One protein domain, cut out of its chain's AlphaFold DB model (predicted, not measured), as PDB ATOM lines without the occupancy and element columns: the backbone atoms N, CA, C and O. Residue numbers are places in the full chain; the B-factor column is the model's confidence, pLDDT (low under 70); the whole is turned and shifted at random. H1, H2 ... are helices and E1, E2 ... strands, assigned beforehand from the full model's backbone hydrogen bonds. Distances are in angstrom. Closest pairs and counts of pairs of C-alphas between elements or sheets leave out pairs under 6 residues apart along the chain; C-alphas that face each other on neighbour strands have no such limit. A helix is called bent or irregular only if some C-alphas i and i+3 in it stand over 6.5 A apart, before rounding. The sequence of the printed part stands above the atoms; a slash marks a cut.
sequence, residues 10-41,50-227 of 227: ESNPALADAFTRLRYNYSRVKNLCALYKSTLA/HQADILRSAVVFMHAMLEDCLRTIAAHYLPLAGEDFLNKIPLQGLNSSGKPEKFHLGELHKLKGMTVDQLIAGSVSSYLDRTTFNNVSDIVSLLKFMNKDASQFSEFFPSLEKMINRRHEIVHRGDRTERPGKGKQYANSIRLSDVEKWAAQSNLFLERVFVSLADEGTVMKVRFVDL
ATOM      1  N   GLU A  10      29.594 -30.911 -46.463       77.25
ATOM      2  CA  GLU A  10      29.041 -31.623 -47.627       77.25
ATOM      3  C   GLU A  10      28.620 -33.052 -47.262       77.25
ATOM      4  O   GLU A  10      27.564 -33.509 -47.686       77.25
ATOM      5  N   SER A  11      29.397 -33.722 -46.404       78.88
ATOM      6  CA  SER A  11      29.098 -35.072 -45.915       78.88
ATOM      7  C   SER A  11      27.933 -35.127 -44.926       78.88
ATOM      8  O   SER A  11      27.306 -36.173 -44.790       78.88
ATOM      9  N   ASN A  12      27.629 -34.024 -44.229       79.75
ATOM     10  CA  ASN A  12      26.539 -33.985 -43.257       79.75
ATOM     11  C   ASN A  12      25.941 -32.569 -43.102       79.75
ATOM     12  O   ASN A  12      26.261 -31.841 -42.154       79.75
ATOM     13  N   PRO A  13      25.045 -32.161 -44.019       82.12
ATOM     14  CA  PRO A  13      24.433 -30.833 -43.990       82.12
ATOM     15  C   PRO A  13      23.617 -30.556 -42.719       82.12
ATOM     16  O   PRO A  13      23.569 -29.415 -42.259       82.12
ATOM     17  N   ALA A  14      23.007 -31.588 -42.127       78.94
ATOM     18  CA  ALA A  14      22.230 -31.461 -40.893       78.94
ATOM     19  C   ALA A  14      23.127 -31.106 -39.697       78.94
ATOM     20  O   ALA A  14      22.800 -30.213 -38.913       78.94
ATOM     21  N   LEU A  15      24.297 -31.745 -39.601       80.81
ATOM     22  CA  LEU A  15      25.312 -31.425 -38.595       80.81
ATOM     23  C   LEU A  15      25.806 -29.978 -38.743       80.81
ATOM     24  O   LEU A  15      25.985 -29.275 -37.749       80.81
ATOM     25  N   ALA A  16      25.969 -29.510 -39.984       84.31
ATOM     26  CA  ALA A  16      26.382 -28.142 -40.285       84.31
ATOM     27  C   ALA A  16      25.327 -27.093 -39.881       84.31
ATOM     28  O   ALA A  16      25.681 -26.053 -39.312       84.31
ATOM     29  N   ASP A  17      24.039 -27.364 -40.129       83.06
ATOM     30  CA  ASP A  17      22.935 -26.495 -39.690       83.06
ATOM     31  C   ASP A  17      22.871 -26.425 -38.160       83.06
ATOM     32  O   ASP A  17      22.886 -25.340 -37.575       83.06
ATOM     33  N   ALA A  18      22.912 -27.581 -37.496       84.38
ATOM     34  CA  ALA A  18      22.892 -27.672 -36.040       84.38
ATOM     35  C   ALA A  18      24.070 -26.914 -35.397       84.38
ATOM     36  O   ALA A  18      23.889 -26.182 -34.418       84.38
ATOM     37  N   PHE A  19      25.268 -27.025 -35.977       87.56
ATOM     38  CA  PHE A  19      26.452 -26.307 -35.508       87.56
ATOM     39  C   PHE A  19      26.356 -24.794 -35.766       87.56
ATOM     40  O   PHE A  19      26.717 -23.984 -34.909       87.56
ATOM     41  N   THR A  20      25.810 -24.384 -36.914       87.00
ATOM     42  CA  THR A  20      25.527 -22.971 -37.221       87.00
ATOM     43  C   THR A  20      24.583 -22.360 -36.181       87.00
ATOM     44  O   THR A  20      24.885 -21.306 -35.606       87.00
ATOM     45  N   ARG A  21      23.480 -23.054 -35.872       87.69
ATOM     46  CA  ARG A  21      22.517 -22.645 -34.837       87.69
ATOM     47  C   ARG A  21      23.162 -22.548 -33.462       87.69
ATOM     48  O   ARG A  21      22.951 -21.544 -32.780       87.69
ATOM     49  N   LEU A  22      23.992 -23.528 -33.083       90.31
ATOM     50  CA  LEU A  22      24.754 -23.494 -31.831       90.31
ATOM     51  C   LEU A  22      25.563 -22.200 -31.719       90.31
ATOM     52  O   LEU A  22      25.396 -21.452 -30.754       90.31
ATOM     53  N   ARG A  23      26.418 -21.903 -32.705       88.62
ATOM     54  CA  ARG A  23      27.305 -20.730 -32.631       88.62
ATOM     55  C   ARG A  23      26.517 -19.432 -32.539       88.62
ATOM     56  O   ARG A  23      26.866 -18.552 -31.744       88.62
ATOM     57  N   TYR A  24      25.453 -19.315 -33.330       90.62
ATOM     58  CA  TYR A  24      24.589 -18.144 -33.312       90.62
ATOM     59  C   TYR A  24      23.904 -17.970 -31.951       90.62
ATOM     60  O   TYR A  24      24.023 -16.911 -31.328       90.62
ATOM     61  N   ASN A  25      23.260 -19.013 -31.430       92.56
ATOM     62  CA  ASN A  25      22.570 -18.958 -30.145       92.56
ATOM     63  C   ASN A  25      23.543 -18.728 -28.978       92.56
ATOM     64  O   ASN A  25      23.270 -17.906 -28.100       92.56
ATOM     65  N   TYR A  26      24.731 -19.332 -29.010       94.06
ATOM     66  CA  TYR A  26      25.764 -19.086 -28.007       94.06
ATOM     67  C   TYR A  26      26.244 -17.627 -28.032       94.06
ATOM     68  O   TYR A  26      26.420 -17.003 -26.981       94.06
ATOM     69  N   SER A  27      26.394 -17.028 -29.220       93.44
ATOM     70  CA  SER A  27      26.717 -15.599 -29.343       93.44
ATOM     71  C   SER A  27      25.646 -14.706 -28.706       93.44
ATOM     72  O   SER A  27      25.977 -13.752 -28.005       93.44
ATOM     73  N   ARG A  28      24.365 -15.067 -28.846       94.69
ATOM     74  CA  ARG A  28      23.243 -14.350 -28.228       94.69
ATOM     75  C   ARG A  28      23.253 -14.462 -26.702       94.69
ATOM     76  O   ARG A  28      23.027 -13.456 -26.033       94.69
ATOM     77  N   VAL A  29      23.596 -15.626 -26.141       96.31
ATOM     78  CA  VAL A  29      23.815 -15.781 -24.687       96.31
ATOM     79  C   VAL A  29      24.942 -14.859 -24.211       96.31
ATOM     80  O   VAL A  29      24.772 -14.127 -23.234       96.31
ATOM     81  N   LYS A  30      26.075 -14.818 -24.928       95.94
ATOM     82  CA  LYS A  30      27.185 -13.902 -24.606       95.94
ATOM     83  C   LYS A  30      26.766 -12.432 -24.682       95.94
ATOM     84  O   LYS A  30      27.186 -11.650 -23.831       95.94
ATOM     85  N   ASN A  31      25.915 -12.064 -25.640       95.44
ATOM     86  CA  ASN A  31      25.381 -10.707 -25.752       95.44
ATOM     87  C   ASN A  31      24.518 -10.330 -24.542       95.44
ATOM     88  O   ASN A  31      24.630  -9.207 -24.062       95.44
ATOM     89  N   LEU A  32      23.722 -11.255 -23.989       96.44
ATOM     90  CA  LEU A  32      22.976 -11.011 -22.746       96.44
ATOM     91  C   LEU A  32      23.921 -10.799 -21.554       96.44
ATOM     92  O   LEU A  32      23.733  -9.866 -20.773       96.44
ATOM     93  N   CYS A  33      24.988 -11.596 -21.442       95.56
ATOM     94  CA  CYS A  33      26.024 -11.383 -20.425       95.56
ATOM     95  C   CYS A  33      26.736 -10.026 -20.595       95.56
ATOM     96  O   CYS A  33      26.992  -9.332 -19.610       95.56
ATOM     97  N   ALA A  34      27.033  -9.618 -21.831       94.31
ATOM     98  CA  ALA A  34      27.634  -8.319 -22.136       94.31
ATOM     99  C   ALA A  34      26.679  -7.152 -21.836       94.31
ATOM    100  O   ALA A  34      27.092  -6.152 -21.249       94.31
ATOM    101  N   LEU A  35      25.392  -7.304 -22.156       93.44
ATOM    102  CA  LEU A  35      24.357  -6.334 -21.818       93.44
ATOM    103  C   LEU A  35      24.265  -6.167 -20.301       93.44
ATOM    104  O   LEU A  35      24.317  -5.040 -19.817       93.44
ATOM    105  N   TYR A  36      24.245  -7.267 -19.543       93.44
ATOM    106  CA  TYR A  36      24.305  -7.212 -18.084       93.44
ATOM    107  C   TYR A  36      25.525  -6.416 -17.595       93.44
ATOM    108  O   TYR A  36      25.357  -5.500 -16.791       93.44
ATOM    109  N   LYS A  37      26.731  -6.680 -18.128       91.75
ATOM    110  CA  LYS A  37      27.945  -5.904 -17.795       91.75
ATOM    111  C   LYS A  37      27.763  -4.407 -18.055       91.75
ATOM    112  O   LYS A  37      28.181  -3.608 -17.227       91.75
ATOM    113  N   SER A  38      27.111  -4.026 -19.154       90.00
ATOM    114  CA  SER A  38      26.857  -2.614 -19.482       90.00
ATOM    115  C   SER A  38      25.894  -1.921 -18.507       90.00
ATOM    116  O   SER A  38      25.987  -0.711 -18.314       90.00
ATOM    117  N   THR A  39      25.015  -2.678 -17.836       87.31
ATOM    118  CA  THR A  39      24.117  -2.131 -16.800       87.31
ATOM    119  C   THR A  39      24.814  -1.868 -15.465       87.31
ATOM    120  O   THR A  39      24.291  -1.123 -14.631       87.31
ATOM    121  N   LEU A  40      26.000  -2.448 -15.253       81.81
ATOM    122  CA  LEU A  40      26.821  -2.214 -14.070       81.81
ATOM    123  C   LEU A  40      27.527  -0.858 -14.219       81.81
ATOM    124  O   LEU A  40      28.679  -0.771 -14.636       81.81
ATOM    125  N   ALA A  41      26.824   0.232 -13.907       64.19
ATOM    126  CA  ALA A  41      27.442   1.552 -13.806       64.19
ATOM    127  C   ALA A  41      28.613   1.534 -12.797       64.19
ATOM    128  O   ALA A  41      28.608   0.750 -11.851       64.19
ATOM    129  N   HIS A  50      16.093  -6.429 -11.210       83.12
ATOM    130  CA  HIS A  50      15.789  -6.256 -12.635       83.12
ATOM    131  C   HIS A  50      17.040  -6.253 -13.529       83.12
ATOM    132  O   HIS A  50      16.984  -6.705 -14.668       83.12
ATOM    133  N   GLN A  51      18.195  -5.793 -13.027       87.12
ATOM    134  CA  GLN A  51      19.459  -5.901 -13.765       87.12
ATOM    135  C   GLN A  51      19.876  -7.372 -13.865       87.12
ATOM    136  O   GLN A  51      20.230  -7.859 -14.935       87.12
ATOM    137  N   ALA A  52      19.769  -8.114 -12.760       90.31
ATOM    138  CA  ALA A  52      20.061  -9.543 -12.714       90.31
ATOM    139  C   ALA A  52      19.048 -10.412 -13.492       90.31
ATOM    140  O   ALA A  52      19.334 -11.576 -13.775       90.31
ATOM    141  N   ASP A  53      17.879  -9.889 -13.872       93.12
ATOM    142  CA  ASP A  53      16.917 -10.601 -14.728       93.12
ATOM    143  C   ASP A  53      17.434 -10.777 -16.164       93.12
ATOM    144  O   ASP A  53      17.060 -11.742 -16.835       93.12
ATOM    145  N   ILE A  54      18.395  -9.954 -16.599       95.69
ATOM    146  CA  ILE A  54      19.145 -10.184 -17.845       95.69
ATOM    147  C   ILE A  54      19.898 -11.520 -17.766       95.69
ATOM    148  O   ILE A  54      19.858 -12.318 -18.703       95.69
ATOM    149  N   LEU A  55      20.534 -11.812 -16.626       96.69
ATOM    150  CA  LEU A  55      21.236 -13.080 -16.408       96.69
ATOM    151  C   LEU A  55      20.273 -14.265 -16.295       96.69
ATOM    152  O   LEU A  55      20.574 -15.345 -16.795       96.69
ATOM    153  N   ARG A  56      19.097 -14.079 -15.683       97.19
ATOM    154  CA  ARG A  56      18.058 -15.125 -15.636       97.19
ATOM    155  C   ARG A  56      17.538 -15.453 -17.031       97.19
ATOM    156  O   ARG A  56      17.440 -16.623 -17.386       97.19
ATOM    157  N   SER A  57      17.301 -14.424 -17.840       97.38
ATOM    158  CA  SER A  57      16.928 -14.573 -19.248       97.38
ATOM    159  C   SER A  57      18.019 -15.306 -20.033       97.38
ATOM    160  O   SER A  57      17.709 -16.186 -20.832       97.38
ATOM    161  N   ALA A  58      19.296 -15.017 -19.753       98.12
ATOM    162  CA  ALA A  58      20.420 -15.731 -20.355       98.12
ATOM    163  C   ALA A  58      20.431 -17.224 -20.002       98.12
ATOM    164  O   ALA A  58      20.687 -18.038 -20.883       98.12
ATOM    165  N   VAL A  59      20.110 -17.603 -18.758       98.44
ATOM    166  CA  VAL A  59      20.002 -19.018 -18.346       98.44
ATOM    167  C   VAL A  59      18.860 -19.731 -19.072       98.44
ATOM    168  O   VAL A  59      19.068 -20.817 -19.607       98.44
ATOM    169  N   VAL A  60      17.671 -19.123 -19.140       98.00
ATOM    170  CA  VAL A  60      16.521 -19.713 -19.852       98.00
ATOM    171  C   VAL A  60      16.834 -19.885 -21.337       98.00
ATOM    172  O   VAL A  60      16.609 -20.954 -21.900       98.00
ATOM    173  N   PHE A  61      17.413 -18.858 -21.961       97.88
ATOM    174  CA  PHE A  61      17.782 -18.903 -23.372       97.88
ATOM    175  C   PHE A  61      18.912 -19.910 -23.654       97.88
ATOM    176  O   PHE A  61      18.880 -20.602 -24.667       97.88
ATOM    177  N   MET A  62      19.877 -20.052 -22.741       97.38
ATOM    178  CA  MET A  62      20.940 -21.061 -22.824       97.38
ATOM    179  C   MET A  62      20.393 -22.489 -22.743       97.38
ATOM    180  O   MET A  62      20.855 -23.353 -23.483       97.38
ATOM    181  N   HIS A  63      19.403 -22.740 -21.881       97.44
ATOM    182  CA  HIS A  63      18.731 -24.039 -21.831       97.44
ATOM    183  C   HIS A  63      17.971 -24.323 -23.128       97.44
ATOM    184  O   HIS A  63      18.158 -25.381 -23.715       97.44
ATOM    185  N   ALA A  64      17.214 -23.347 -23.640       95.81
ATOM    186  CA  ALA A  64      16.511 -23.485 -24.917       95.81
ATOM    187  C   ALA A  64      17.474 -23.769 -26.085       95.81
ATOM    188  O   ALA A  64      17.183 -24.615 -26.926       95.81
ATOM    189  N   MET A  65      18.639 -23.112 -26.112       94.88
ATOM    190  CA  MET A  65      19.713 -23.405 -27.067       94.88
ATOM    191  C   MET A  65      20.210 -24.850 -26.943       94.88
ATOM    192  O   MET A  65      20.380 -25.519 -27.960       94.88
ATOM    193  N   LEU A  66      20.464 -25.324 -25.719       95.38
ATOM    194  CA  LEU A  66      20.910 -26.695 -25.473       95.38
ATOM    195  C   LEU A  66      19.891 -27.705 -26.011       95.38
ATOM    196  O   LEU A  66      20.272 -28.625 -26.731       95.38
ATOM    197  N   GLU A  67      18.605 -27.512 -25.709       95.00
ATOM    198  CA  GLU A  67      17.539 -28.394 -26.191       95.00
ATOM    199  C   GLU A  67      17.388 -28.356 -27.712       95.00
ATOM    200  O   GLU A  67      17.268 -29.409 -28.330       95.00
ATOM    201  N   ASP A  68      17.413 -27.171 -28.325       92.75
ATOM    202  CA  ASP A  68      17.317 -27.010 -29.780       92.75
ATOM    203  C   ASP A  68      18.447 -27.752 -30.505       92.75
ATOM    204  O   ASP A  68      18.192 -28.533 -31.425       92.75
ATOM    205  N   CYS A  69      19.691 -27.593 -30.042       92.25
ATOM    206  CA  CYS A  69      20.831 -28.305 -30.614       92.25
ATOM    207  C   CYS A  69      20.707 -29.821 -30.432       92.25
ATOM    208  O   CYS A  69      20.886 -30.561 -31.397       92.25
ATOM    209  N   LEU A  70      20.367 -30.291 -29.225       93.38
ATOM    210  CA  LEU A  70      20.201 -31.723 -28.963       93.38
ATOM    211  C   LEU A  70      19.065 -32.328 -29.793       93.38
ATOM    212  O   LEU A  70      19.259 -33.400 -30.356       93.38
ATOM    213  N   ARG A  71      17.918 -31.646 -29.932       93.44
ATOM    214  CA  ARG A  71      16.806 -32.089 -30.794       93.44
ATOM    215  C   ARG A  71      17.207 -32.131 -32.263       93.44
ATOM    216  O   ARG A  71      16.902 -33.110 -32.935       93.44
ATOM    217  N   THR A  72      17.919 -31.114 -32.746       90.44
ATOM    218  CA  THR A  72      18.365 -31.056 -34.148       90.44
ATOM    219  C   THR A  72      19.317 -32.206 -34.472       90.44
ATOM    220  O   THR A  72      19.154 -32.875 -35.488       90.44
ATOM    221  N   ILE A  73      20.277 -32.485 -33.583       89.75
ATOM    222  CA  ILE A  73      21.168 -33.643 -33.709       89.75
ATOM    223  C   ILE A  73      20.346 -34.938 -33.668       89.75
ATOM    224  O   ILE A  73      20.425 -35.767 -34.571       89.75
ATOM    225  N   ALA A  74      19.524 -35.101 -32.635       91.75
ATOM    226  CA  ALA A  74      18.729 -36.299 -32.403       91.75
ATOM    227  C   ALA A  74      17.819 -36.646 -33.590       91.75
ATOM    228  O   ALA A  74      17.713 -37.815 -33.951       91.75
ATOM    229  N   ALA A  75      17.218 -35.648 -34.241       91.44
ATOM    230  CA  ALA A  75      16.344 -35.842 -35.395       91.44
ATOM    231  C   ALA A  75      17.056 -36.499 -36.587       91.44
ATOM    232  O   ALA A  75      16.400 -37.132 -37.409       91.44
ATOM    233  N   HIS A  76      18.383 -36.380 -36.673       88.25
ATOM    234  CA  HIS A  76      19.175 -37.003 -37.729       88.25
ATOM    235  C   HIS A  76      19.598 -38.439 -37.388       88.25
ATOM    236  O   HIS A  76      19.559 -39.311 -38.251       88.25
ATOM    237  N   TYR A  77      19.980 -38.699 -36.134       88.44
ATOM    238  CA  TYR A  77      20.563 -39.988 -35.736       88.44
ATOM    239  C   TYR A  77      19.541 -40.989 -35.193       88.44
ATOM    240  O   TYR A  77      19.687 -42.192 -35.392       88.44
ATOM    241  N   LEU A  78      18.493 -40.524 -34.514       92.31
ATOM    242  CA  LEU A  78      17.507 -41.405 -33.891       92.31
ATOM    243  C   LEU A  78      16.564 -42.138 -34.860       92.31
ATOM    244  O   LEU A  78      16.106 -43.216 -34.482       92.31
ATOM    245  N   PRO A  79      16.290 -41.663 -36.094       92.94
ATOM    246  CA  PRO A  79      15.600 -42.488 -37.089       92.94
ATOM    247  C   PRO A  79      16.367 -43.762 -37.465       92.94
ATOM    248  O   PRO A  79      15.761 -44.714 -37.941       92.94
ATOM    249  N   LEU A  80      17.685 -43.783 -37.236       89.75
ATOM    250  CA  LEU A  80      18.563 -44.927 -37.489       89.75
ATOM    251  C   LEU A  80      18.759 -45.809 -36.244       89.75
ATOM    252  O   LEU A  80      19.525 -46.772 -36.282       89.75
ATOM    253  N   ALA A  81      18.125 -45.462 -35.120       89.69
ATOM    254  CA  ALA A  81      18.256 -46.213 -33.880       89.69
ATOM    255  C   ALA A  81      17.556 -47.579 -33.966       89.69
ATOM    256  O   ALA A  81      16.647 -47.797 -34.764       89.69
ATOM    257  N   GLY A  82      17.978 -48.501 -33.098       87.38
ATOM    258  CA  GLY A  82      17.383 -49.830 -33.007       87.38
ATOM    259  C   GLY A  82      15.943 -49.827 -32.483       87.38
ATOM    260  O   GLY A  82      15.442 -48.839 -31.936       87.38
ATOM    261  N   GLU A  83      15.304 -50.991 -32.599       88.38
ATOM    262  CA  GLU A  83      13.904 -51.219 -32.229       88.38
ATOM    263  C   GLU A  83      13.580 -50.781 -30.788       88.38
ATOM    264  O   GLU A  83      12.556 -50.148 -30.544       88.38
ATOM    265  N   ASP A  84      14.498 -51.012 -29.843       87.62
ATOM    266  CA  ASP A  84      14.357 -50.629 -28.430       87.62
ATOM    267  C   ASP A  84      14.062 -49.137 -28.216       87.62
ATOM    268  O   ASP A  84      13.379 -48.756 -27.256       87.62
ATOM    269  N   PHE A  85      14.607 -48.273 -29.076       88.19
ATOM    270  CA  PHE A  85      14.326 -46.842 -29.032       88.19
ATOM    271  C   PHE A  85      13.045 -46.507 -29.795       88.19
ATOM    272  O   PHE A  85      12.187 -45.805 -29.258       88.19
ATOM    273  N   LEU A  86      12.890 -47.033 -31.013       90.94
ATOM    274  CA  LEU A  86      11.739 -46.738 -31.872       90.94
ATOM    275  C   LEU A  86      10.411 -47.174 -31.238       90.94
ATOM    276  O   LEU A  86       9.420 -46.457 -31.353       90.94
ATOM    277  N   ASN A  87      10.405 -48.257 -30.458       90.56
ATOM    278  CA  ASN A  87       9.235 -48.725 -29.704       90.56
ATOM    279  C   ASN A  87       8.739 -47.726 -28.638       90.56
ATOM    280  O   ASN A  87       7.641 -47.883 -28.101       90.56
ATOM    281  N   LYS A  88       9.522 -46.687 -28.316       88.00
ATOM    282  CA  LYS A  88       9.133 -45.614 -27.383       88.00
ATOM    283  C   LYS A  88       8.443 -44.442 -28.076       88.00
ATOM    284  O   LYS A  88       7.927 -43.563 -27.388       88.00
ATOM    285  N   ILE A  89       8.445 -44.409 -29.406       89.50
ATOM    286  CA  ILE A  89       7.970 -43.276 -30.197       89.50
ATOM    287  C   ILE A  89       6.551 -43.562 -30.705       89.50
ATOM    288  O   ILE A  89       6.315 -44.608 -31.308       89.50
ATOM    289  N   PRO A  90       5.585 -42.652 -30.487       89.62
ATOM    290  CA  PRO A  90       4.273 -42.769 -31.105       89.62
ATOM    291  C   PRO A  90       4.348 -42.582 -32.617       89.62
ATOM    292  O   PRO A  90       5.137 -41.781 -33.122       89.62
ATOM    293  N   LEU A  91       3.450 -43.249 -33.341       88.31
ATOM    294  CA  LEU A  91       3.307 -43.011 -34.769       88.31
ATOM    295  C   LEU A  91       2.814 -41.583 -35.036       88.31
ATOM    296  O   LEU A  91       1.844 -41.119 -34.423       88.31
ATOM    297  N   GLN A  92       3.455 -40.896 -35.984       86.44
ATOM    298  CA  GLN A  92       3.069 -39.542 -36.370       86.44
ATOM    299  C   GLN A  92       1.584 -39.459 -36.753       86.44
ATOM    300  O   GLN A  92       1.069 -40.250 -37.540       86.44
ATOM    301  N   GLY A  93       0.901 -38.441 -36.223       76.94
ATOM    302  CA  GLY A  93      -0.469 -38.099 -36.611       76.94
ATOM    303  C   GLY A  93      -1.566 -38.978 -36.005       76.94
ATOM    304  O   GLY A  93      -2.739 -38.694 -36.251       76.94
ATOM    305  N   LEU A  94      -1.224 -39.995 -35.204       71.06
ATOM    306  CA  LEU A  94      -2.218 -40.838 -34.528       71.06
ATOM    307  C   LEU A  94      -2.573 -40.354 -33.125       71.06
ATOM    308  O   LEU A  94      -3.744 -40.406 -32.757       71.06
ATOM    309  N   ASN A  95      -1.613 -39.822 -32.360       68.00
ATOM    310  CA  ASN A  95      -1.907 -39.306 -31.028       68.00
ATOM    311  C   ASN A  95      -1.211 -37.980 -30.693       68.00
ATOM    312  O   ASN A  95      -0.116 -37.636 -31.144       68.00
ATOM    313  N   SER A  96      -1.900 -37.190 -29.876       67.31
ATOM    314  CA  SER A  96      -1.388 -35.962 -29.266       67.31
ATOM    315  C   SER A  96      -0.837 -36.196 -27.855       67.31
ATOM    316  O   SER A  96      -0.200 -35.300 -27.309       67.31
ATOM    317  N   SER A  97      -1.027 -37.397 -27.289       71.25
ATOM    318  CA  SER A  97      -0.575 -37.774 -25.941       71.25
ATOM    319  C   SER A  97       0.949 -37.881 -25.824       71.25
ATOM    320  O   SER A  97       1.484 -37.749 -24.723       71.25
ATOM    321  N   GLY A  98       1.651 -38.108 -26.943       73.06
ATOM    322  CA  GLY A  98       3.106 -38.268 -26.970       73.06
ATOM    323  C   GLY A  98       3.593 -39.615 -26.428       73.06
ATOM    324  O   GLY A  98       4.792 -39.777 -26.218       73.06
ATOM    325  N   LYS A  99       2.687 -40.573 -26.188       80.12
ATOM    326  CA  LYS A  99       3.012 -41.912 -25.678       80.12
ATOM    327  C   LYS A  99       2.878 -42.968 -26.774       80.12
ATOM    328  O   LYS A  99       1.943 -42.872 -27.565       80.12
ATOM    329  N   PRO A 100       3.749 -43.989 -26.815       83.69
ATOM    330  CA  PRO A 100       3.591 -45.099 -27.745       83.69
ATOM    331  C   PRO A 100       2.319 -45.886 -27.407       83.69
ATOM    332  O   PRO A 100       2.083 -46.252 -26.255       83.69
ATOM    333  N   GLU A 101       1.489 -46.133 -28.416       84.25
ATOM    334  CA  GLU A 101       0.199 -46.810 -28.293       84.25
ATOM    335  C   GLU A 101       0.024 -47.786 -29.465       84.25
ATOM    336  O   GLU A 101       0.614 -47.613 -30.534       84.25
ATOM    337  N   LYS A 102      -0.776 -48.840 -29.262       86.00
ATOM    338  CA  LYS A 102      -1.135 -49.761 -30.348       86.00
ATOM    339  C   LYS A 102      -2.001 -49.017 -31.364       86.00
ATOM    340  O   LYS A 102      -2.917 -48.308 -30.962       86.00
ATOM    341  N   PHE A 103      -1.751 -49.241 -32.649       86.88
ATOM    342  CA  PHE A 103      -2.552 -48.691 -33.739       86.88
ATOM    343  C   PHE A 103      -3.102 -49.806 -34.631       86.88
ATOM    344  O   PHE A 103      -2.552 -50.910 -34.704       86.88
ATOM    345  N   HIS A 104      -4.200 -49.518 -35.318       88.44
ATOM    346  CA  HIS A 104      -4.788 -50.399 -36.317       88.44
ATOM    347  C   HIS A 104      -4.234 -50.080 -37.708       88.44
ATOM    348  O   HIS A 104      -4.025 -48.923 -38.061       88.44
ATOM    349  N   LEU A 105      -4.076 -51.102 -38.555       88.69
ATOM    350  CA  LEU A 105      -3.531 -50.936 -39.911       88.69
ATOM    351  C   LEU A 105      -4.305 -49.903 -40.753       88.69
ATOM    352  O   LEU A 105      -3.707 -49.171 -41.537       88.69
ATOM    353  N   GLY A 106      -5.626 -49.806 -40.564       89.56
ATOM    354  CA  GLY A 106      -6.468 -48.828 -41.260       89.56
ATOM    355  C   GLY A 106      -6.084 -47.370 -40.985       89.56
ATOM    356  O   GLY A 106      -6.315 -46.505 -41.827       89.56
ATOM    357  N   GLU A 107      -5.438 -47.085 -39.854       87.56
ATOM    358  CA  GLU A 107      -4.990 -45.736 -39.503       87.56
ATOM    359  C   GLU A 107      -3.818 -45.260 -40.376       87.56
ATOM    360  O   GLU A 107      -3.683 -44.057 -40.620       87.56
ATOM    361  N   LEU A 108      -3.050 -46.192 -40.958       89.06
ATOM    362  CA  LEU A 108      -1.991 -45.885 -41.929       89.06
ATOM    363  C   LEU A 108      -2.533 -45.324 -43.249       89.06
ATOM    364  O   LEU A 108      -1.765 -44.783 -44.041       89.06
ATOM    365  N   HIS A 109      -3.846 -45.398 -43.498       90.31
ATOM    366  CA  HIS A 109      -4.453 -44.824 -44.699       90.31
ATOM    367  C   HIS A 109      -4.142 -43.325 -44.851       90.31
ATOM    368  O   HIS A 109      -3.924 -42.854 -45.966       90.31
ATOM    369  N   LYS A 110      -4.051 -42.591 -43.733       88.06
ATOM    370  CA  LYS A 110      -3.716 -41.155 -43.704       88.06
ATOM    371  C   LYS A 110      -2.263 -40.859 -44.099       88.06
ATOM    372  O   LYS A 110      -1.940 -39.717 -44.395       88.06
ATOM    373  N   LEU A 111      -1.408 -41.879 -44.093       88.38
ATOM    374  CA  LEU A 111       0.035 -41.805 -44.342       88.38
ATOM    375  C   LEU A 111       0.408 -42.435 -45.698       88.38
ATOM    376  O   LEU A 111       1.577 -42.689 -45.989       88.38
ATOM    377  N   LYS A 112      -0.594 -42.727 -46.537       89.50
ATOM    378  CA  LYS A 112      -0.403 -43.378 -47.833       89.50
ATOM    379  C   LYS A 112       0.497 -42.531 -48.739       89.50
ATOM    380  O   LYS A 112       0.270 -41.339 -48.912       89.50
ATOM    381  N   GLY A 113       1.480 -43.180 -49.361       90.75
ATOM    382  CA  GLY A 113       2.454 -42.533 -50.247       90.75
ATOM    383  C   GLY A 113       3.766 -42.147 -49.563       90.75
ATOM    384  O   GLY A 113       4.716 -41.814 -50.264       90.75
ATOM    385  N   MET A 114       3.851 -42.247 -48.232       93.50
ATOM    386  CA  MET A 114       5.118 -42.144 -47.508       93.50
ATOM    387  C   MET A 114       5.882 -43.468 -47.561       93.50
ATOM    388  O   MET A 114       5.282 -44.547 -47.504       93.50
ATOM    389  N   THR A 115       7.210 -43.398 -47.629       94.81
ATOM    390  CA  THR A 115       8.057 -44.567 -47.363       94.81
ATOM    391  C   THR A 115       8.109 -44.855 -45.862       94.81
ATOM    392  O   THR A 115       7.826 -43.985 -45.035       94.81
ATOM    393  N   VAL A 116       8.503 -46.078 -45.496       92.62
ATOM    394  CA  VAL A 116       8.724 -46.441 -44.086       92.62
ATOM    395  C   VAL A 116       9.767 -45.514 -43.451       92.62
ATOM    396  O   VAL A 116       9.527 -44.992 -42.367       92.62
ATOM    397  N   ASP A 117      10.857 -45.212 -44.159       93.88
ATOM    398  CA  ASP A 117      11.910 -44.316 -43.665       93.88
ATOM    399  C   ASP A 117      11.393 -42.897 -43.394       93.88
ATOM    400  O   ASP A 117      11.693 -42.304 -42.358       93.88
ATOM    401  N   GLN A 118      10.566 -42.356 -44.295       93.56
ATOM    402  CA  GLN A 118       9.942 -41.043 -44.109       93.56
ATOM    403  C   GLN A 118       9.008 -41.032 -42.898       93.56
ATOM    404  O   GLN A 118       8.970 -40.051 -42.155       93.56
ATOM    405  N   LEU A 119       8.263 -42.118 -42.690       93.19
ATOM    406  CA  LEU A 119       7.356 -42.260 -41.557       93.19
ATOM    407  C   LEU A 119       8.112 -42.357 -40.225       93.19
ATOM    408  O   LEU A 119       7.718 -41.707 -39.253       93.19
ATOM    409  N   ILE A 120       9.210 -43.118 -40.181       94.06
ATOM    410  CA  ILE A 120      10.083 -43.211 -39.004       94.06
ATOM    411  C   ILE A 120      10.684 -41.837 -38.700       94.06
ATOM    412  O   ILE A 120      10.524 -41.335 -37.586       94.06
ATOM    413  N   ALA A 121      11.303 -41.186 -39.690       93.38
ATOM    414  CA  ALA A 121      11.921 -39.872 -39.513       93.38
ATOM    415  C   ALA A 121      10.908 -38.810 -39.048       93.38
ATOM    416  O   ALA A 121      11.181 -38.052 -38.114       93.38
ATOM    417  N   GLY A 122       9.713 -38.787 -39.643       92.56
ATOM    418  CA  GLY A 122       8.643 -37.868 -39.260       92.56
ATOM    419  C   GLY A 122       8.088 -38.119 -37.852       92.56
ATOM    420  O   GLY A 122       7.846 -37.168 -37.099       92.56
ATOM    421  N   SER A 123       7.962 -39.388 -37.450       92.50
ATOM    422  CA  SER A 123       7.527 -39.772 -36.096       92.50
ATOM    423  C   SER A 123       8.562 -39.381 -35.043       92.50
ATOM    424  O   SER A 123       8.211 -38.768 -34.034       92.50
ATOM    425  N   VAL A 124       9.846 -39.643 -35.312       94.00
ATOM    426  CA  VAL A 124      10.964 -39.223 -34.454       94.00
ATOM    427  C   VAL A 124      10.991 -37.701 -34.308       94.00
ATOM    428  O   VAL A 124      11.047 -37.206 -33.184       94.00
ATOM    429  N   SER A 125      10.900 -36.949 -35.410       92.00
ATOM    430  CA  SER A 125      10.896 -35.478 -35.373       92.00
ATOM    431  C   SER A 125       9.728 -34.942 -34.540       92.00
ATOM    432  O   SER A 125       9.930 -34.116 -33.655       92.00
ATOM    433  N   SER A 126       8.519 -35.473 -34.757       90.69
ATOM    434  CA  SER A 126       7.316 -35.059 -34.017       90.69
ATOM    435  C   SER A 126       7.421 -35.354 -32.515       90.69
ATOM    436  O   SER A 126       6.928 -34.590 -31.684       90.69
ATOM    437  N   TYR A 127       8.056 -36.472 -32.155       91.50
ATOM    438  CA  TYR A 127       8.347 -36.827 -30.767       91.50
ATOM    439  C   TYR A 127       9.383 -35.879 -30.145       91.50
ATOM    440  O   TYR A 127       9.200 -35.394 -29.023       91.50
ATOM    441  N   LEU A 128      10.448 -35.562 -30.883       92.06
ATOM    442  CA  LEU A 128      11.499 -34.660 -30.422       92.06
ATOM    443  C   LEU A 128      10.990 -33.236 -30.207       92.06
ATOM    444  O   LEU A 128      11.371 -32.642 -29.205       92.06
ATOM    445  N   ASP A 129      10.076 -32.718 -31.029       89.00
ATOM    446  CA  ASP A 129       9.492 -31.372 -30.858       89.00
ATOM    447  C   ASP A 129       8.845 -31.152 -29.479       89.00
ATOM    448  O   ASP A 129       8.782 -30.028 -28.979       89.00
ATOM    449  N   ARG A 130       8.381 -32.231 -28.840       87.31
ATOM    450  CA  ARG A 130       7.783 -32.216 -27.494       87.31
ATOM    451  C   ARG A 130       8.744 -32.677 -26.400       87.31
ATOM    452  O   ARG A 130       8.389 -32.653 -25.224       87.31
ATOM    453  N   THR A 131       9.942 -33.108 -26.777       89.75
ATOM    454  CA  THR A 131      10.960 -33.595 -25.850       89.75
ATOM    455  C   THR A 131      11.702 -32.420 -25.220       89.75
ATOM    456  O   THR A 131      12.201 -31.524 -25.909       89.75
ATOM    457  N   THR A 132      11.797 -32.451 -23.894       91.62
ATOM    458  CA  THR A 132      12.560 -31.503 -23.074       91.62
ATOM    459  C   THR A 132      13.643 -32.244 -22.304       91.62
ATOM    460  O   THR A 132      13.396 -33.351 -21.824       91.62
ATOM    461  N   PHE A 133      14.801 -31.621 -22.121       94.94
ATOM    462  CA  PHE A 133      15.918 -32.183 -21.360       94.94
ATOM    463  C   PHE A 133      15.971 -31.506 -19.990       94.94
ATOM    464  O   PHE A 133      16.605 -30.461 -19.805       94.94
ATOM    465  N   ASN A 134      15.250 -32.087 -19.032       93.56
ATOM    466  CA  ASN A 134      15.017 -31.505 -17.711       93.56
ATOM    467  C   ASN A 134      16.106 -31.878 -16.704       93.56
ATOM    468  O   ASN A 134      16.141 -31.344 -15.606       93.56
ATOM    469  N   ASN A 135      17.000 -32.800 -17.023       96.44
ATOM    470  CA  ASN A 135      18.117 -33.156 -16.154       96.44
ATOM    471  C   ASN A 135      19.238 -33.787 -16.991       96.44
ATOM    472  O   ASN A 135      19.050 -34.130 -18.162       96.44
ATOM    473  N   VAL A 136      20.414 -33.970 -16.393       97.31
ATOM    474  CA  VAL A 136      21.532 -34.631 -17.084       97.31
ATOM    475  C   VAL A 136      21.215 -36.083 -17.458       97.31
ATOM    476  O   VAL A 136      21.723 -36.562 -18.469       97.31
ATOM    477  N   SER A 137      20.374 -36.797 -16.704       97.06
ATOM    478  CA  SER A 137      20.038 -38.191 -17.031       97.06
ATOM    479  C   SER A 137      19.260 -38.324 -18.349       97.06
ATOM    480  O   SER A 137      19.482 -39.287 -19.088       97.06
ATOM    481  N   ASP A 138      18.451 -37.322 -18.709       95.75
ATOM    482  CA  ASP A 138      17.783 -37.239 -20.014       95.75
ATOM    483  C   ASP A 138      18.824 -37.113 -21.140       95.75
ATOM    484  O   ASP A 138      18.758 -37.819 -22.149       95.75
ATOM    485  N   ILE A 139      19.842 -36.266 -20.939       96.75
ATOM    486  CA  ILE A 139      20.947 -36.060 -21.890       96.75
ATOM    487  C   ILE A 139      21.781 -37.339 -22.032       96.75
ATOM    488  O   ILE A 139      22.094 -37.758 -23.145       96.75
ATOM    489  N   VAL A 140      22.113 -38.001 -20.922       96.81
ATOM    490  CA  VAL A 140      22.839 -39.283 -20.923       96.81
ATOM    491  C   VAL A 140      22.059 -40.359 -21.677       96.81
ATOM    492  O   VAL A 140      22.648 -41.121 -22.442       96.81
ATOM    493  N   SER A 141      20.743 -40.420 -21.480       93.31
ATOM    494  CA  SER A 141      19.868 -41.361 -22.183       93.31
ATOM    495  C   SER A 141      19.871 -41.096 -23.687       93.31
ATOM    496  O   SER A 141      20.036 -42.030 -24.468       93.31
ATOM    497  N   LEU A 142      19.780 -39.828 -24.096       93.56
ATOM    498  CA  LEU A 142      19.878 -39.437 -25.500       93.56
ATOM    499  C   LEU A 142      21.214 -39.863 -26.125       93.56
ATOM    500  O   LEU A 142      21.220 -40.478 -27.189       93.56
ATOM    501  N   LEU A 143      22.339 -39.567 -25.464       94.06
ATOM    502  CA  LEU A 143      23.674 -39.936 -25.949       94.06
ATOM    503  C   LEU A 143      23.789 -41.449 -26.172       94.06
ATOM    504  O   LEU A 143      24.287 -41.875 -27.212       94.06
ATOM    505  N   LYS A 144      23.250 -42.255 -25.252       92.19
ATOM    506  CA  LYS A 144      23.209 -43.717 -25.398       92.19
ATOM    507  C   LYS A 144      22.404 -44.162 -26.618       92.19
ATOM    508  O   LYS A 144      22.862 -45.043 -27.337       92.19
ATOM    509  N   PHE A 145      21.244 -43.555 -26.885       90.06
ATOM    510  CA  PHE A 145      20.450 -43.890 -28.078       90.06
ATOM    511  C   PHE A 145      21.131 -43.488 -29.388       90.06
ATOM    512  O   PHE A 145      20.906 -44.127 -30.408       90.06
ATOM    513  N   MET A 146      22.016 -42.491 -29.353       89.75
ATOM    514  CA  MET A 146      22.896 -42.139 -30.474       89.75
ATOM    515  C   MET A 146      24.190 -42.976 -30.503       89.75
ATOM    516  O   MET A 146      25.144 -42.616 -31.194       89.75
ATOM    517  N   ASN A 147      24.241 -44.073 -29.741       89.56
ATOM    518  CA  ASN A 147      25.391 -44.967 -29.607       89.56
ATOM    519  C   ASN A 147      26.684 -44.245 -29.177       89.56
ATOM    520  O   ASN A 147      27.775 -44.525 -29.678       89.56
ATOM    521  N   LYS A 148      26.565 -43.273 -28.264       91.56
ATOM    522  CA  LYS A 148      27.700 -42.552 -27.673       91.56
ATOM    523  C   LYS A 148      27.881 -42.920 -26.208       91.56
ATOM    524  O   LYS A 148      26.924 -42.972 -25.433       91.56
ATOM    525  N   ASP A 149      29.138 -43.124 -25.822       93.06
ATOM    526  CA  ASP A 149      29.500 -43.318 -24.423       93.06
ATOM    527  C   ASP A 149      29.421 -41.985 -23.670       93.06
ATOM    528  O   ASP A 149      30.218 -41.068 -23.872       93.06
ATOM    529  N   ALA A 150      28.452 -41.891 -22.758       94.50
ATOM    530  CA  ALA A 150      28.232 -40.710 -21.939       94.50
ATOM    531  C   ALA A 150      29.428 -40.362 -21.032       94.50
ATOM    532  O   ALA A 150      29.572 -39.201 -20.639       94.50
ATOM    533  N   SER A 151      30.299 -41.327 -20.707       95.19
ATOM    534  CA  SER A 151      31.476 -41.092 -19.857       95.19
ATOM    535  C   SER A 151      32.424 -40.043 -20.457       95.19
ATOM    536  O   SER A 151      32.997 -39.234 -19.718       95.19
ATOM    537  N   GLN A 152      32.476 -39.961 -21.793       95.31
ATOM    538  CA  GLN A 152      33.298 -39.019 -22.561       95.31
ATOM    539  C   GLN A 152      32.913 -37.548 -22.352       95.31
ATOM    540  O   GLN A 152      33.686 -36.656 -22.710       95.31
ATOM    541  N   PHE A 153      31.734 -37.295 -21.778       97.06
ATOM    542  CA  PHE A 153      31.166 -35.965 -21.544       97.06
ATOM    543  C   PHE A 153      30.951 -35.664 -20.054       97.06
ATOM    544  O   PHE A 153      30.420 -34.610 -19.700       97.06
ATOM    545  N   SER A 154      31.358 -36.582 -19.174       96.75
ATOM    546  CA  SER A 154      31.061 -36.527 -17.741       96.75
ATOM    547  C   SER A 154      31.581 -35.268 -17.043       96.75
ATOM    548  O   SER A 154      30.956 -34.787 -16.097       96.75
ATOM    549  N   GLU A 155      32.663 -34.673 -17.552       97.69
ATOM    550  CA  GLU A 155      33.223 -33.415 -17.045       97.69
ATOM    551  C   GLU A 155      32.250 -32.224 -17.144       97.69
ATOM    552  O   GLU A 155      32.282 -31.327 -16.299       97.69
ATOM    553  N   PHE A 156      31.337 -32.227 -18.124       98.25
ATOM    554  CA  PHE A 156      30.393 -31.125 -18.349       98.25
ATOM    555  C   PHE A 156      29.133 -31.238 -17.483       98.25
ATOM    556  O   PHE A 156      28.493 -30.226 -17.171       98.25
ATOM    557  N   PHE A 157      28.778 -32.457 -17.067       98.00
ATOM    558  CA  PHE A 157      27.521 -32.764 -16.381       98.00
ATOM    559  C   PHE A 157      27.276 -31.926 -15.118       98.00
ATOM    560  O   PHE A 157      26.179 -31.382 -14.994       98.00
ATOM    561  N   PRO A 158      28.257 -31.687 -14.223       98.12
ATOM    562  CA  PRO A 158      28.024 -30.849 -13.045       98.12
ATOM    563  C   PRO A 158      27.635 -29.401 -13.382       98.12
ATOM    564  O   PRO A 158      26.933 -28.746 -12.610       98.12
ATOM    565  N   SER A 159      28.118 -28.871 -14.508       98.12
ATOM    566  CA  SER A 159      27.806 -27.513 -14.958       98.12
ATOM    567  C   SER A 159      26.424 -27.452 -15.610       98.12
ATOM    568  O   SER A 159      25.634 -26.564 -15.284       98.12
ATOM    569  N   LEU A 160      26.117 -28.428 -16.471       98.19
ATOM    570  CA  LEU A 160      24.805 -28.573 -17.105       98.19
ATOM    571  C   LEU A 160      23.701 -28.740 -16.061       98.19
ATOM    572  O   LEU A 160      22.716 -28.015 -16.097       98.19
ATOM    573  N   GLU A 161      23.903 -29.618 -15.078       98.25
ATOM    574  CA  GLU A 161      22.934 -29.880 -14.012       98.25
ATOM    575  C   GLU A 161      22.624 -28.609 -13.206       98.25
ATOM    576  O   GLU A 161      21.466 -28.298 -12.931       98.25
ATOM    577  N   LYS A 162      23.642 -27.804 -12.875       98.06
ATOM    578  CA  LYS A 162      23.440 -26.508 -12.200       98.06
ATOM    579  C   LYS A 162      22.646 -25.529 -13.059       98.06
ATOM    580  O   LYS A 162      21.766 -24.848 -12.536       98.06
ATOM    581  N   MET A 163      22.951 -25.455 -14.352       98.25
ATOM    582  CA  MET A 163      22.251 -24.589 -15.299       98.25
ATOM    583  C   MET A 163      20.779 -24.999 -15.456       98.25
ATOM    584  O   MET A 163      19.897 -24.150 -15.329       98.25
ATOM    585  N   ILE A 164      20.510 -26.294 -15.643       98.19
ATOM    586  CA  ILE A 164      19.159 -26.849 -15.801       98.19
ATOM    587  C   ILE A 164      18.332 -26.628 -14.527       98.19
ATOM    588  O   ILE A 164      17.229 -26.082 -14.586       98.19
ATOM    589  N   ASN A 165      18.895 -26.939 -13.358       97.19
ATOM    590  CA  ASN A 165      18.228 -26.685 -12.080       97.19
ATOM    591  C   ASN A 165      17.955 -25.195 -11.868       97.19
ATOM    592  O   ASN A 165      16.878 -24.811 -11.410       97.19
ATOM    593  N   ARG A 166      18.888 -24.323 -12.267       97.25
ATOM    594  CA  ARG A 166      18.661 -22.880 -12.199       97.25
ATOM    595  C   ARG A 166      17.534 -22.431 -13.128       97.25
ATOM    596  O   ARG A 166      16.735 -21.585 -12.728       97.25
ATOM    597  N   ARG A 167      17.436 -23.000 -14.334       96.81
ATOM    598  CA  ARG A 167      16.320 -22.760 -15.264       96.81
ATOM    599  C   ARG A 167      14.988 -23.187 -14.656       96.81
ATOM    600  O   ARG A 167      14.023 -22.439 -14.794       96.81
ATOM    601  N   HIS A 168      14.922 -24.319 -13.955       96.06
ATOM    602  CA  HIS A 168      13.699 -24.741 -13.262       96.06
ATOM    603  C   HIS A 168      13.244 -23.734 -12.210       96.06
ATOM    604  O   HIS A 168      12.072 -23.358 -12.197       96.06
ATOM    605  N   GLU A 169      14.165 -23.244 -11.378       95.50
ATOM    606  CA  GLU A 169      13.844 -22.217 -10.384       95.50
ATOM    607  C   GLU A 169      13.317 -20.939 -11.050       95.50
ATOM    608  O   GLU A 169      12.291 -20.403 -10.631       95.50
ATOM    609  N   ILE A 170      13.957 -20.481 -12.130       96.12
ATOM    610  CA  ILE A 170      13.533 -19.280 -12.864       96.12
ATOM    611  C   ILE A 170      12.142 -19.454 -13.478       96.12
ATOM    612  O   ILE A 170      11.269 -18.619 -13.247       96.12
ATOM    613  N   VAL A 171      11.929 -20.525 -14.242       95.19
ATOM    614  CA  VAL A 171      10.718 -20.699 -15.058       95.19
ATOM    615  C   VAL A 171       9.518 -21.144 -14.223       95.19
ATOM    616  O   VAL A 171       8.413 -20.666 -14.457       95.19
ATOM    617  N   HIS A 172       9.706 -22.021 -13.233       92.12
ATOM    618  CA  HIS A 172       8.584 -22.581 -12.468       92.12
ATOM    619  C   HIS A 172       8.317 -21.858 -11.151       92.12
ATOM    620  O   HIS A 172       7.194 -21.896 -10.652       92.12
ATOM    621  N   ARG A 173       9.330 -21.206 -10.570       91.31
ATOM    622  CA  ARG A 173       9.222 -20.567  -9.248       91.31
ATOM    623  C   ARG A 173       9.504 -19.067  -9.273       91.31
ATOM    624  O   ARG A 173       9.528 -18.441  -8.215       91.31
ATOM    625  N   GLY A 174       9.715 -18.473 -10.452       89.88
ATOM    626  CA  GLY A 174      10.077 -17.057 -10.596       89.88
ATOM    627  C   GLY A 174      11.422 -16.720  -9.951       89.88
ATOM    628  O   GLY A 174      11.648 -15.587  -9.534       89.88
ATOM    629  N   ASP A 175      12.279 -17.730  -9.792       92.12
ATOM    630  CA  ASP A 175      13.539 -17.685  -9.059       92.12
ATOM    631  C   ASP A 175      13.409 -17.135  -7.629       92.12
ATOM    632  O   ASP A 175      14.315 -16.463  -7.124       92.12
ATOM    633  N   ARG A 176      12.255 -17.360  -6.987       88.12
ATOM    634  CA  ARG A 176      11.930 -16.750  -5.698       88.12
ATOM    635  C   ARG A 176      12.747 -17.347  -4.551       88.12
ATOM    636  O   ARG A 176      13.080 -18.527  -4.549       88.12
ATOM    637  N   THR A 177      13.032 -16.525  -3.543       83.06
ATOM    638  CA  THR A 177      13.640 -16.949  -2.277       83.06
ATOM    639  C   THR A 177      12.636 -16.817  -1.132       83.06
ATOM    640  O   THR A 177      12.000 -15.773  -0.968       83.06
ATOM    641  N   GLU A 178      12.480 -17.875  -0.334       72.38
ATOM    642  CA  GLU A 178      11.549 -17.914   0.808       72.38
ATOM    643  C   GLU A 178      12.059 -17.120   2.018       72.38
ATOM    644  O   GLU A 178      11.285 -16.727   2.889       72.38
ATOM    645  N   ARG A 179      13.369 -16.854   2.068       71.50
ATOM    646  CA  ARG A 179      14.019 -16.081   3.131       71.50
ATOM    647  C   ARG A 179      14.710 -14.868   2.514       71.50
ATOM    648  O   ARG A 179      15.905 -14.934   2.217       71.50
ATOM    649  N   PRO A 180      13.984 -13.755   2.304       65.62
ATOM    650  CA  PRO A 180      14.585 -12.533   1.798       65.62
ATOM    651  C   PRO A 180      15.723 -12.121   2.735       65.62
ATOM    652  O   PRO A 180      15.522 -11.961   3.939       65.62
ATOM    653  N   GLY A 181      16.934 -11.964   2.200       63.66
ATOM    654  CA  GLY A 181      18.063 -11.467   2.990       63.66
ATOM    655  C   GLY A 181      17.830 -10.032   3.485       63.66
ATOM    656  O   GLY A 181      16.803  -9.417   3.200       63.66
ATOM    657  N   LYS A 182      18.835  -9.435   4.145       58.09
ATOM    658  CA  LYS A 182      18.767  -8.073   4.731       58.09
ATOM    659  C   LYS A 182      18.226  -6.966   3.794       58.09
ATOM    660  O   LYS A 182      17.794  -5.933   4.281       58.09
ATOM    661  N   GLY A 183      18.232  -7.173   2.471       60.00
ATOM    662  CA  GLY A 183      17.698  -6.243   1.467       60.00
ATOM    663  C   GLY A 183      16.269  -6.511   0.970       60.00
ATOM    664  O   GLY A 183      15.898  -5.916  -0.034       60.00
ATOM    665  N   LYS A 184      15.498  -7.427   1.584       58.50
ATOM    666  CA  LYS A 184      14.131  -7.815   1.157       58.50
ATOM    667  C   LYS A 184      14.012  -8.191  -0.334       58.50
ATOM    668  O   LYS A 184      12.961  -8.033  -0.944       58.50
ATOM    669  N   GLN A 185      15.093  -8.679  -0.944       66.44
ATOM    670  CA  GLN A 185      15.060  -9.170  -2.320       66.44
ATOM    671  C   GLN A 185      14.398 -10.547  -2.330       66.44
ATOM    672  O   GLN A 185      14.845 -11.450  -1.627       66.44
ATOM    673  N   TYR A 186      13.346 -10.686  -3.132       77.31
ATOM    674  CA  TYR A 186      12.552 -11.909  -3.223       77.31
ATOM    675  C   TYR A 186      13.055 -12.887  -4.285       77.31
ATOM    676  O   TYR A 186      12.441 -13.932  -4.434       77.31
ATOM    677  N   ALA A 187      14.152 -12.584  -4.987       85.94
ATOM    678  CA  ALA A 187      14.759 -13.465  -5.983       85.94
ATOM    679  C   ALA A 187      16.153 -13.942  -5.543       85.94
ATOM    680  O   ALA A 187      16.918 -13.178  -4.946       85.94
ATOM    681  N   ASN A 188      16.501 -15.189  -5.861       87.81
ATOM    682  CA  ASN A 188      17.803 -15.777  -5.545       87.81
ATOM    683  C   ASN A 188      18.934 -15.034  -6.266       87.81
ATOM    684  O   ASN A 188      18.797 -14.655  -7.431       87.81
ATOM    685  N   SER A 189      20.087 -14.878  -5.615       89.25
ATOM    686  CA  SER A 189      21.254 -14.245  -6.239       89.25
ATOM    687  C   SER A 189      21.758 -15.051  -7.434       89.25
ATOM    688  O   SER A 189      21.851 -16.274  -7.351       89.25
ATOM    689  N   ILE A 190      22.159 -14.359  -8.495       92.44
ATOM    690  CA  ILE A 190      22.790 -14.944  -9.677       92.44
ATOM    691  C   ILE A 190      24.045 -14.139 -10.006       92.44
ATOM    692  O   ILE A 190      24.013 -12.905  -9.998       92.44
ATOM    693  N   ARG A 191      25.169 -14.824 -10.232       93.06
ATOM    694  CA  ARG A 191      26.439 -14.179 -10.576       93.06
ATOM    695  C   ARG A 191      26.705 -14.342 -12.057       93.06
ATOM    696  O   ARG A 191      26.545 -15.424 -12.612       93.06
ATOM    697  N   LEU A 192      27.195 -13.273 -12.669       95.00
ATOM    698  CA  LEU A 192      27.649 -13.284 -14.054       95.00
ATOM    699  C   LEU A 192      28.688 -14.386 -14.312       95.00
ATOM    700  O   LEU A 192      28.557 -15.107 -15.290       95.00
ATOM    701  N   SER A 193      29.657 -14.567 -13.407       96.25
ATOM    702  CA  SER A 193      30.697 -15.598 -13.532       96.25
ATOM    703  C   SER A 193      30.130 -17.017 -13.611       96.25
ATOM    704  O   SER A 193      30.661 -17.854 -14.336       96.25
ATOM    705  N   ASP A 194      29.046 -17.289 -12.878       97.44
ATOM    706  CA  ASP A 194      28.391 -18.596 -12.897       97.44
ATOM    707  C   ASP A 194      27.696 -18.814 -14.245       97.44
ATOM    708  O   ASP A 194      27.880 -19.853 -14.872       97.44
ATOM    709  N   VAL A 195      26.977 -17.799 -14.740       98.00
ATOM    710  CA  VAL A 195      26.289 -17.856 -16.040       98.00
ATOM    711  C   VAL A 195      27.276 -17.970 -17.200       98.00
ATOM    712  O   VAL A 195      27.059 -18.772 -18.101       98.00
ATOM    713  N   GLU A 196      28.383 -17.226 -17.178       97.81
ATOM    714  CA  GLU A 196      29.443 -17.336 -18.188       97.81
ATOM    715  C   GLU A 196      30.081 -18.728 -18.184       97.81
ATOM    716  O   GLU A 196      30.287 -19.314 -19.249       97.81
ATOM    717  N   LYS A 197      30.327 -19.298 -16.997       98.19
ATOM    718  CA  LYS A 197      30.821 -20.672 -16.868       98.19
ATOM    719  C   LYS A 197      29.822 -21.678 -17.432       98.19
ATOM    720  O   LYS A 197      30.220 -22.548 -18.203       98.19
ATOM    721  N   TRP A 198      28.540 -21.567 -17.086       98.44
ATOM    722  CA  TRP A 198      27.500 -22.449 -17.620       98.44
ATOM    723  C   TRP A 198      27.386 -22.339 -19.141       98.44
ATOM    724  O   TRP A 198      27.307 -23.368 -19.810       98.44
ATOM    725  N   ALA A 199      27.460 -21.123 -19.688       97.44
ATOM    726  CA  ALA A 199      27.408 -20.878 -21.125       97.44
ATOM    727  C   ALA A 199      28.579 -21.555 -21.845       97.44
ATOM    728  O   ALA A 199      28.368 -22.299 -22.802       97.44
ATOM    729  N   ALA A 200      29.803 -21.342 -21.354       97.25
ATOM    730  CA  ALA A 200      31.005 -21.926 -21.938       97.25
ATOM    731  C   ALA A 200      30.980 -23.459 -21.876       97.25
ATOM    732  O   ALA A 200      31.255 -24.118 -22.872       97.25
ATOM    733  N   GLN A 201      30.605 -24.030 -20.730       98.12
ATOM    734  CA  GLN A 201      30.539 -25.483 -20.551       98.12
ATOM    735  C   GLN A 201      29.430 -26.125 -21.394       98.12
ATOM    736  O   GLN A 201      29.645 -27.198 -21.943       98.12
ATOM    737  N   SER A 202      28.277 -25.463 -21.553       97.44
ATOM    738  CA  SER A 202      27.198 -25.949 -22.428       97.44
ATOM    739  C   SER A 202      27.613 -25.930 -23.900       97.44
ATOM    740  O   SER A 202      27.339 -26.881 -24.626       97.44
ATOM    741  N   ASN A 203      28.313 -24.875 -24.333       96.06
ATOM    742  CA  ASN A 203      28.850 -24.787 -25.690       96.06
ATOM    743  C   ASN A 203      29.912 -25.864 -25.950       96.06
ATOM    744  O   ASN A 203      29.804 -26.584 -26.933       96.06
ATOM    745  N   LEU A 204      30.890 -26.015 -25.050       96.25
ATOM    746  CA  LEU A 204      31.946 -27.029 -25.172       96.25
ATOM    747  C   LEU A 204      31.387 -28.455 -25.166       96.25
ATOM    748  O   LEU A 204      31.846 -29.296 -25.933       96.25
ATOM    749  N   PHE A 205      30.379 -28.722 -24.331       97.56
ATOM    750  CA  PHE A 205      29.667 -29.995 -24.340       97.56
ATOM    751  C   PHE A 205      29.071 -30.284 -25.720       97.56
ATOM    752  O   PHE A 205      29.349 -31.334 -26.293       97.56
ATOM    753  N   LEU A 206      28.295 -29.346 -26.274       95.06
ATOM    754  CA  LEU A 206      27.669 -29.524 -27.582       95.06
ATOM    755  C   LEU A 206      28.709 -29.663 -28.694       95.06
ATOM    756  O   LEU A 206      28.588 -30.571 -29.509       95.06
ATOM    757  N   GLU A 207      29.758 -28.837 -28.703       91.81
ATOM    758  CA  GLU A 207      30.884 -28.967 -29.641       91.81
ATOM    759  C   GLU A 207      31.523 -30.358 -29.562       91.81
ATOM    760  O   GLU A 207      31.790 -30.972 -30.593       91.81
ATOM    761  N   ARG A 208      31.711 -30.907 -28.358       93.31
ATOM    762  CA  ARG A 208      32.269 -32.252 -28.188       93.31
ATOM    763  C   ARG A 208      31.313 -33.345 -28.652       93.31
ATOM    764  O   ARG A 208      31.770 -34.325 -29.235       93.31
ATOM    765  N   VAL A 209      30.004 -33.180 -28.445       93.12
ATOM    766  CA  VAL A 209      28.989 -34.088 -29.004       93.12
ATOM    767  C   VAL A 209      29.047 -34.050 -30.531       93.12
ATOM    768  O   VAL A 209      29.124 -35.107 -31.150       93.12
ATOM    769  N   PHE A 210      29.113 -32.858 -31.133       88.62
ATOM    770  CA  PHE A 210      29.269 -32.687 -32.579       88.62
ATOM    771  C   PHE A 210      30.508 -33.400 -33.118       88.62
ATOM    772  O   PHE A 210      30.399 -34.187 -34.053       88.62
ATOM    773  N   VAL A 211      31.669 -33.178 -32.498       87.06
ATOM    774  CA  VAL A 211      32.921 -33.841 -32.893       87.06
ATOM    775  C   VAL A 211      32.804 -35.359 -32.766       87.06
ATOM    776  O   VAL A 211      33.252 -36.073 -33.652       87.06
ATOM    777  N   SER A 212      32.151 -35.866 -31.716       89.38
ATOM    778  CA  SER A 212      31.966 -37.313 -31.535       89.38
ATOM    779  C   SER A 212      31.071 -37.962 -32.598       89.38
ATOM    780  O   SER A 212      31.095 -39.183 -32.752       89.38
ATOM    781  N   LEU A 213      30.236 -37.171 -33.277       86.25
ATOM    782  CA  LEU A 213      29.273 -37.615 -34.287       86.25
ATOM    783  C   LEU A 213      29.790 -37.475 -35.721       86.25
ATOM    784  O   LEU A 213      29.173 -38.020 -36.633       86.25
ATOM    785  N   ALA A 214      30.878 -36.734 -35.915       82.81
ATOM    786  CA  ALA A 214      31.511 -36.570 -37.209       82.81
ATOM    787  C   ALA A 214      32.367 -37.799 -37.545       82.81
ATOM    788  O   ALA A 214      33.109 -38.295 -36.694       82.81
ATOM    789  N   ASP A 215      32.293 -38.257 -38.793       77.50
ATOM    790  CA  ASP A 215      33.188 -39.299 -39.294       77.50
ATOM    791  C   ASP A 215      34.620 -38.760 -39.403       77.50
ATOM    792  O   ASP A 215      34.839 -37.556 -39.600       77.50
ATOM    793  N   GLU A 216      35.607 -39.649 -39.303       73.31
ATOM    794  CA  GLU A 216      37.008 -39.283 -39.497       73.31
ATOM    795  C   GLU A 216      37.209 -38.616 -40.869       73.31
ATOM    796  O   GLU A 216      36.710 -39.081 -41.893       73.31
ATOM    797  N   GLY A 217      37.909 -37.478 -40.888       70.06
ATOM    798  CA  GLY A 217      38.111 -36.688 -42.107       70.06
ATOM    799  C   GLY A 217      36.952 -35.754 -42.483       70.06
ATOM    800  O   GLY A 217      37.049 -35.066 -43.499       70.06
ATOM    801  N   THR A 218      35.888 -35.664 -41.676       78.06
ATOM    802  CA  THR A 218      34.819 -34.672 -41.884       78.06
ATOM    803  C   THR A 218      35.377 -33.246 -41.839       78.06
ATOM    804  O   THR A 218      35.912 -32.802 -40.823       78.06
ATOM    805  N   VAL A 219      35.208 -32.496 -42.933       79.00
ATOM    806  CA  VAL A 219      35.637 -31.094 -43.037       79.00
ATOM    807  C   VAL A 219      34.431 -30.167 -42.947       79.00
ATOM    808  O   VAL A 219      33.577 -30.144 -43.832       79.00
ATOM    809  N   MET A 220      34.407 -29.337 -41.904       79.44
ATOM    810  CA  MET A 220      33.447 -28.243 -41.768       79.44
ATOM    811  C   MET A 220      34.052 -26.941 -42.300       79.44
ATOM    812  O   MET A 220      35.022 -26.417 -41.748       79.44
ATOM    813  N   LYS A 221      33.469 -26.393 -43.368       81.44
ATOM    814  CA  LYS A 221      33.855 -25.092 -43.930       81.44
ATOM    815  C   LYS A 221      33.056 -23.999 -43.233       81.44
ATOM    816  O   LYS A 221      31.832 -24.056 -43.179       81.44
ATOM    817  N   VAL A 222      33.741 -22.987 -42.715       80.31
ATOM    818  CA  VAL A 222      33.098 -21.839 -42.070       80.31
ATOM    819  C   VAL A 222      33.149 -20.651 -43.021       80.31
ATOM    820  O   VAL A 222      34.229 -20.243 -43.445       80.31
ATOM    821  N   ARG A 223      31.987 -20.089 -43.351       79.69
ATOM    822  CA  ARG A 223      31.854 -18.882 -44.170       79.69
ATOM    823  C   ARG A 223      31.223 -17.755 -43.368       79.69
ATOM    824  O   ARG A 223      30.358 -17.980 -42.523       79.69
ATOM    825  N   PHE A 224      31.647 -16.538 -43.675       75.62
ATOM    826  CA  PHE A 224      31.011 -15.323 -43.190       75.62
ATOM    827  C   PHE A 224      29.937 -14.918 -44.187       75.62
ATOM    828  O   PHE A 224      30.210 -14.812 -45.382       75.62
ATOM    829  N   VAL A 225      28.719 -14.740 -43.696       71.50
ATOM    830  CA  VAL A 225      27.582 -14.294 -44.495       71.50
ATOM    831  C   VAL A 225      27.058 -13.025 -43.850       71.50
ATOM    832  O   VAL A 225      26.630 -13.048 -42.696       71.50
ATOM    833  N   ASP A 226      27.115 -11.920 -44.579       66.94
ATOM    834  CA  ASP A 226      26.457 -10.692 -44.155       66.94
ATOM    835  C   ASP A 226      24.954 -10.818 -44.433       66.94
ATOM    836  O   ASP A 226      24.554 -11.166 -45.547       66.94
ATOM    837  N   LEU A 227      24.140 -10.596 -43.395       55.19
ATOM    838  CA  LEU A 227      22.695 -10.389 -43.521       55.19
ATOM    839  C   LEU A 227      22.369  -8.937 -43.872       55.19
ATOM    840  O   LEU A 227      22.950  -8.032 -43.216       55.19
TER     841      LEU A 227
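What this domain is: This is residues 10 to 41 and 50 to 227 of the 227 residues of the protein "HEPN_RiboL-PSP domain-containing protein" of Pseudomonas putida (UniProt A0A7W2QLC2). Three long helices, H1, H2 and H9, lie side by side in a triangular bundle along the longest axis, and H8 crosses H2 and H9 steeply on one side of it. H5 packs on the last part of H2, with H4 beyond it, and the strand E1, the last named element, lies away from the helices near the end of the printed part. The 210 printed residues hold nine named helices, H1 to H9, then E1; the class is mostly helix. The whole is only just compact, close to loose, with a radius of gyration of the C-alphas of 20.1 A, and elongated, spanning 66 by 43 by 38 A.

How they stand to each other: H1, residues 13 to 39, touches H2, residues 50 to 80, opposite ways at a shallow tilt of 6 degrees; their closest C-alphas, Val 29 and Ala 58, are 5.5 A apart. H2 has a kink of 35 degrees near residue 74 and is only just irregular, C-alphas 76 and 79 being 6.6 A apart. H3, residues 83 to 86, is close to H2 but not clearly touching, the closest C-alphas, Pro 79 and Leu 86, being 7.8 A apart. H4, residues 105 to 111, touches no helix. H5, residues 116 to 128, touches residues 71 to 79 of H2, closest at C-alphas Pro 79 and Ala 121, 5.1 A. H6, residues 136 to 145, and H7, residues 150 to 153, only just touch, only at the corner, with 3 pairs of C-alphas within 8 A, the closest being Val 140 and Ala 150, 5.7 A. H8, residues 157 to 173, touches H2 at a steep tilt of 62 degrees, closest at C-alphas Val 60 and Arg 167, 5.5 A. H9, residues 192 to 213, touches H2 the same way at 9 degrees, a shallow tilt, closest at C-alphas Met 62 and Ala 199, 6.7 A. E1, residues 221 to 226, pairs with no named strand. Every O i to N i+4 pair is within hydrogen-bond range in H1, H5, H6, H8 and H9, against 22 of 27 in H2 and 0 of 3 in H4, where 4 of 4 O i to N i+3 pairs are; H3 and H7 are too short for an i+4 pair.

Where its parts are: H1 begins at C-alpha 13, (24.433, -30.833, -43.990), and is 39.5 A long. H2 measures 46.1 A, H8 23.1 A and H9 31.7 A. E1 ends at C-alpha 226, (26.457, -10.692, -44.155).

The domain as a whole: The two farthest C-alphas, Gly 113 and Lys 182, are 66.9 A apart. Residues 42 to 49 are not printed; C-alphas 41 and 50 are 14.1 A apart across the cut. The links H3 to H4 and H8 to H9 are long. The pLDDT is under 70 at residues 41, 95 to 96, 180 to 185 and 226 to 227.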